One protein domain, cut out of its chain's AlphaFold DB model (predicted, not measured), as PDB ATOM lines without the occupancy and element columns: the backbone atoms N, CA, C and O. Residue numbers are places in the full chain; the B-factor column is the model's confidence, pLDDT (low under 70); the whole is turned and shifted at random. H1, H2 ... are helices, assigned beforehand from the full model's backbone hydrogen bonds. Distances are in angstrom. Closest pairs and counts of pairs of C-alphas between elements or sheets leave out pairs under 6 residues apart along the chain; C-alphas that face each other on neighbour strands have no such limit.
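What this domain is: This is residues 155 to 201 of the 202 residues of the protein "IS110 family transposase" of Azospirillum sp. B21 (UniProt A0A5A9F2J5). One long helix, H1, meets the short helix H2 in a square corner at one end, and a long arm without named elements, residues 155 to 172, folds back on itself before reaching H1's other end. The 47 printed residues hold two named helices, H1 then H2, and no named strand; the class is all helix, with under half of the residues in named elements. The outline is flat, 44 by 27 by 13 A, and extended, with a radius of gyration of the C-alphas of 15.3 A.

How they stand to each other: Start at H1, residues 173 to 189; it touches H2, residues 194 to 199, only at the corner by their tight link, with residues 187 to 188 alone. The closest C-alphas are those of Ala 187 and Ile 194, 5.3 A apart. Their lines are about perpendicular, at 89 degrees. In H1 and H2 every O i to N i+4 pair is within hydrogen-bond range. Residues 170 to 182 stand free, of which 173 to 182 belong to H1.

Where its parts are: Find C-alpha 173 at (119.922, 121.347, 96.677); from there H1 runs 24.2 A to C-alpha 189. H2 runs 8.7 A, ending at C-alpha 199, (116.930, 146.032, 100.845).

The domain as a whole: The C-alphas farthest apart, Gly 160 and Gln 189, are 44.3 A apart. The printed part has no cut. Residues 189 to 201 have pLDDT under 70.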
ATOM      1  N   PHE A 155     129.195 124.705 108.008       90.25
ATOM      2  CA  PHE A 155     130.268 123.851 108.512       90.25
ATOM      3  C   PHE A 155     131.505 124.667 108.874       90.25
ATOM      4  O   PHE A 155     131.853 125.643 108.203       90.25
ATOM      5  N   ASP A 156     132.171 124.223 109.934       90.06
ATOM      6  CA  ASP A 156     133.398 124.816 110.448       90.06
ATOM      7  C   ASP A 156     134.586 124.496 109.530       90.06
ATOM      8  O   ASP A 156     134.722 123.375 109.035       90.06
ATOM      9  N   TYR A 157     135.467 125.478 109.324       87.06
ATOM     10  CA  TYR A 157     136.711 125.332 108.557       87.06
ATOM     11  C   TYR A 157     137.907 125.783 109.402       87.06
ATOM     12  O   TYR A 157     138.678 126.670 109.036       87.06
ATOM     13  N   ASP A 158     138.012 125.194 110.590       91.12
ATOM     14  CA  ASP A 158     138.968 125.590 111.621       91.12
ATOM     15  C   ASP A 158     140.138 124.584 111.674       91.12
ATOM     16  O   ASP A 158     139.948 123.377 111.502       91.12
ATOM     17  N   SER A 159     141.369 125.061 111.897       89.56
ATOM     18  CA  SER A 159     142.557 124.200 112.034       89.56
ATOM     19  C   SER A 159     143.549 124.749 113.060       89.56
ATOM     20  O   SER A 159     144.075 125.855 112.935       89.56
ATOM     21  N   GLY A 160     143.823 123.975 114.116       89.31
ATOM     22  CA  GLY A 160     144.678 124.420 115.220       89.31
ATOM     23  C   GLY A 160     144.181 125.735 115.832       89.31
ATOM     24  O   GLY A 160     143.128 125.769 116.460       89.31
ATOM     25  N   LYS A 161     144.942 126.823 115.644       90.69
ATOM     26  CA  LYS A 161     144.575 128.186 116.084       90.69
ATOM     27  C   LYS A 161     143.837 129.010 115.015       90.69
ATOM     28  O   LYS A 161     143.404 130.120 115.309       90.69
ATOM     29  N   SER A 162     143.720 128.504 113.790       90.94
ATOM     30  CA  SER A 162     143.022 129.166 112.689       90.94
ATOM     31  C   SER A 162     141.513 128.974 112.813       90.94
ATOM     32  O   SER A 162     141.050 127.846 112.998       90.94
ATOM     33  N   ARG A 163     140.756 130.067 112.676       89.12
ATOM     34  CA  ARG A 163     139.294 130.056 112.551       89.12
ATOM     35  C   ARG A 163     138.901 130.579 111.176       89.12
ATOM     36  O   ARG A 163     139.181 131.734 110.858       89.12
ATOM     37  N   GLY A 164     138.294 129.719 110.366       89.50
ATOM     38  CA  GLY A 164     137.879 130.024 109.001       89.50
ATOM     39  C   GLY A 164     136.448 130.552 108.918       89.50
ATOM     40  O   GLY A 164     135.658 130.453 109.861       89.50
ATOM     41  N   GLN A 165     136.095 131.093 107.751       91.25
ATOM     42  CA  GLN A 165     134.701 131.403 107.441       91.25
ATOM     43  C   GLN A 165     133.895 130.109 107.305       91.25
ATOM     44  O   GLN A 165     134.380 129.102 106.787       91.25
ATOM     45  N   ARG A 166     132.653 130.143 107.793       92.00
ATOM     46  CA  ARG A 166     131.748 128.995 107.758       92.00
ATOM     47  C   ARG A 166     130.923 129.039 106.486       92.00
ATOM     48  O   ARG A 166     130.358 130.076 106.146       92.00
ATOM     49  N   HIS A 167     130.823 127.903 105.811       91.38
ATOM     50  CA  HIS A 167     130.088 127.785 104.558       91.38
ATOM     51  C   HIS A 167     129.147 126.586 104.602       91.38
ATOM     52  O   HIS A 167     129.416 125.589 105.272       91.38
ATOM     53  N   ILE A 168     128.039 126.677 103.867       92.44
ATOM     54  CA  ILE A 168     127.201 125.508 103.605       92.44
ATOM     55  C   ILE A 168     127.951 124.549 102.676       92.44
ATOM     56  O   ILE A 168     128.658 124.978 101.763       92.44
ATOM     57  N   ALA A 169     127.770 123.248 102.873       87.50
ATOM     58  CA  ALA A 169     128.351 122.231 102.005       87.50
ATOM     59  C   ALA A 169     127.350 121.101 101.749       87.50
ATOM     60  O   ALA A 169     126.646 120.649 102.651       87.50
ATOM     61  N   GLY A 170     127.291 120.632 100.500       87.44
ATOM     62  CA  GLY A 170     126.461 119.495 100.102       87.44
ATOM     63  C   GLY A 170     124.947 119.696 100.283       87.44
ATOM     64  O   GLY A 170     124.375 120.743  99.947       87.44
ATOM     65  N   GLY A 171     124.294 118.634 100.761       90.19
ATOM     66  CA  GLY A 171     122.853 118.561 101.001       90.19
ATOM     67  C   GLY A 171     121.982 118.406  99.747       90.19
ATOM     68  O   GLY A 171     122.454 118.279  98.615       90.19
ATOM     69  N   ARG A 172     120.663 118.402  99.954       91.38
ATOM     70  CA  ARG A 172     119.639 118.243  98.911       91.38
ATOM     71  C   ARG A 172     119.279 119.598  98.305       91.38
ATOM     72  O   ARG A 172     118.282 120.215  98.674       91.38
ATOM     73  N   ALA A 173     120.059 120.031  97.314       90.25
ATOM     74  CA  ALA A 173     119.922 121.347  96.677       90.25
ATOM     75  C   ALA A 173     118.500 121.676  96.179       90.25
ATOM     76  O   ALA A 173     118.075 122.825  96.262       90.25
ATOM     77  N   ALA A 174     117.745 120.689  95.687       89.00
ATOM     78  CA  ALA A 174     116.353 120.896  95.277       89.00
ATOM     79  C   ALA A 174     115.438 121.299  96.441       89.00
ATOM     80  O   ALA A 174     114.618 122.198  96.289       89.00
ATOM     81  N   VAL A 175     115.627 120.681  97.606       92.06
ATOM     82  CA  VAL A 175     114.892 121.023  98.827       92.06
ATOM     83  C   VAL A 175     115.312 122.396  99.332       92.06
ATOM     84  O   VAL A 175     114.456 123.222  99.624       92.06
ATOM     85  N   ARG A 176     116.622 122.672  99.372       93.69
ATOM     86  CA  ARG A 176     117.136 123.992  99.754       93.69
ATOM     87  C   ARG A 176     116.562 125.104  98.882       93.69
ATOM     88  O   ARG A 176     116.153 126.121  99.422       93.69
ATOM     89  N   HIS A 177     116.498 124.905  97.565       90.38
ATOM     90  CA  HIS A 177     115.918 125.886  96.647       90.38
ATOM     91  C   HIS A 177     114.433 126.131  96.938       90.38
ATOM     92  O   HIS A 177     114.020 127.277  97.048       90.38
ATOM     93  N   ALA A 178     113.647 125.068  97.131       89.56
ATOM     94  CA  ALA A 178     112.232 125.192  97.469       89.56
ATOM     95  C   ALA A 178     112.017 125.995  98.769       89.56
ATOM     96  O   ALA A 178     111.221 126.930  98.794       89.56
ATOM     97  N   LEU A 179     112.779 125.683  99.822       90.75
ATOM     98  CA  LEU A 179     112.701 126.397 101.100       90.75
ATOM     99  C   LEU A 179     113.199 127.845 101.005       90.75
ATOM    100  O   LEU A 179     112.635 128.719 101.653       90.75
ATOM    101  N   TYR A 180     114.221 128.108 100.187       90.50
ATOM    102  CA  TYR A 180     114.706 129.462  99.925       90.50
ATOM    103  C   TYR A 180     113.613 130.334  99.296       90.50
ATOM    104  O   TYR A 180     113.364 131.424  99.794       90.50
ATOM    105  N   ILE A 181     112.904 129.830  98.278       86.31
ATOM    106  CA  ILE A 181     111.798 130.566  97.645       86.31
ATOM    107  C   ILE A 181     110.675 130.853  98.649       86.31
ATOM    108  O   ILE A 181     110.166 131.970  98.685       86.31
ATOM    109  N   ALA A 182     110.313 129.890  99.505       87.00
ATOM    110  CA  ALA A 182     109.334 130.141 100.567       87.00
ATOM    111  C   ALA A 182     109.796 131.257 101.515       87.00
ATOM    112  O   ALA A 182     109.037 132.180 101.808       87.00
ATOM    113  N   ALA A 183     111.055 131.200 101.958       89.00
ATOM    114  CA  ALA A 183     111.633 132.212 102.832       89.00
ATOM    115  C   ALA A 183     111.681 133.597 102.165       89.00
ATOM    116  O   ALA A 183     111.380 134.593 102.819       89.00
ATOM    117  N   GLU A 184     112.001 133.671 100.873       86.00
ATOM    118  CA  GLU A 184     112.028 134.912 100.094       86.00
ATOM    119  C   GLU A 184     110.632 135.539  99.956       86.00
ATOM    120  O   GLU A 184     110.470 136.748 100.138       86.00
ATOM    121  N   VAL A 185     109.594 134.731  99.717       83.50
ATOM    122  CA  VAL A 185     108.202 135.212  99.688       83.50
ATOM    123  C   VAL A 185     107.807 135.808 101.039       83.50
ATOM    124  O   VAL A 185     107.262 136.909 101.089       83.50
ATOM    125  N   VAL A 186     108.131 135.142 102.151       84.00
ATOM    126  CA  VAL A 186     107.882 135.706 103.491       84.00
ATOM    127  C   VAL A 186     108.672 136.994 103.691       84.00
ATOM    128  O   VAL A 186     108.117 137.984 104.167       84.00
ATOM    129  N   ALA A 187     109.949 137.000 103.317       80.62
ATOM    130  CA  ALA A 187     110.836 138.143 103.470       80.62
ATOM    131  C   ALA A 187     110.369 139.372 102.688       80.62
ATOM    132  O   ALA A 187     110.661 140.479 103.110       80.62
ATOM    133  N   THR A 188     109.664 139.193 101.571       77.31
ATOM    134  CA  THR A 188     109.187 140.287 100.711       77.31
ATOM    135  C   THR A 188     107.750 140.712 101.013       77.31
ATOM    136  O   THR A 188     107.414 141.879 100.828       77.31
ATOM    137  N   GLN A 189     106.899 139.801 101.498       69.94
ATOM    138  CA  GLN A 189     105.486 140.083 101.780       69.94
ATOM    139  C   GLN A 189     105.200 140.434 103.244       69.94
ATOM    140  O   GLN A 189     104.229 141.135 103.535       69.94
ATOM    141  N   SER A 190     106.025 139.978 104.189       59.28
ATOM    142  CA  SER A 190     105.901 140.400 105.582       59.28
ATOM    143  C   SER A 190     106.567 141.762 105.762       59.28
ATOM    144  O   SER A 190     107.723 141.939 105.403       59.28
ATOM    145  N   LYS A 191     105.888 142.730 106.393       52.03
ATOM    146  CA  LYS A 191     106.506 143.983 106.884       52.03
ATOM    147  C   LYS A 191     107.469 143.727 108.065       52.03
ATOM    148  O   LYS A 191     107.500 144.496 109.019       52.03
ATOM    149  N   SER A 192     108.174 142.598 108.073       46.56
ATOM    150  CA  SER A 192     109.058 142.180 109.156       46.56
ATOM    151  C   SER A 192     110.515 142.523 108.841       46.56
ATOM    152  O   SER A 192     110.878 142.796 107.698       46.56
ATOM    153  N   VAL A 193     111.350 142.507 109.883       48.34
ATOM    154  CA  VAL A 193     112.773 142.905 109.930       48.34
ATOM    155  C   VAL A 193     113.634 142.354 108.773       48.34
ATOM    156  O   VAL A 193     114.649 142.956 108.428       48.34
ATOM    157  N   ILE A 194     113.220 141.266 108.114       49.38
ATOM    158  CA  ILE A 194     113.934 140.679 106.970       49.38
ATOM    159  C   ILE A 194     113.898 141.594 105.726       49.38
ATOM    160  O   ILE A 194     114.902 141.680 105.019       49.38
ATOM    161  N   VAL A 195     112.814 142.356 105.505       40.75
ATOM    162  CA  VAL A 195     112.725 143.365 104.423       40.75
ATOM    163  C   VAL A 195     113.844 144.399 104.552       40.75
ATOM    164  O   VAL A 195     114.495 144.741 103.565       40.75
ATOM    165  N   TYR A 196     114.107 144.863 105.778       39.69
ATOM    166  CA  TYR A 196     115.146 145.859 106.045       39.69
ATOM    167  C   TYR A 196     116.551 145.314 105.779       39.69
ATOM    168  O   TYR A 196     117.387 146.045 105.265       39.69
ATOM    169  N   ALA A 197     116.814 144.036 106.061       43.44
ATOM    170  CA  ALA A 197     118.118 143.433 105.791       43.44
ATOM    171  C   ALA A 197     118.351 143.155 104.292       43.44
ATOM    172  O   ALA A 197     119.459 143.354 103.803       43.44
ATOM    173  N   HIS A 198     117.324 142.728 103.545       42.31
ATOM    174  CA  HIS A 198     117.465 142.417 102.116       42.31
ATOM    175  C   HIS A 198     117.577 143.676 101.236       42.31
ATOM    176  O   HIS A 198     118.335 143.679 100.271       42.31
ATOM    177  N   LEU A 199     116.867 144.758 101.579       43.31
ATOM    178  CA  LEU A 199     116.930 146.032 100.845       43.31
ATOM    179  C   LEU A 199     118.214 146.833 101.098       43.31
ATOM    180  O   LEU A 199     118.540 147.701 100.303       43.31
ATOM    181  N   GLN A 200     118.940 146.558 102.184       36.66
ATOM    182  CA  GLN A 200     120.224 147.207 102.496       36.66
ATOM    183  C   GLN A 200     121.423 146.532 101.798       36.66
ATOM    184  O   GLN A 200     122.548 147.007 101.924       36.66
ATOM    185  N   LEU A 201     121.202 145.410 101.100       41.91
ATOM    186  CA  LEU A 201     122.243 144.601 100.447       41.91
ATOM    187  C   LEU A 201     122.128 144.564  98.909       41.91
ATOM    188  O   LEU A 201     122.850 143.799  98.269       41.91
TER     189      LEU A 201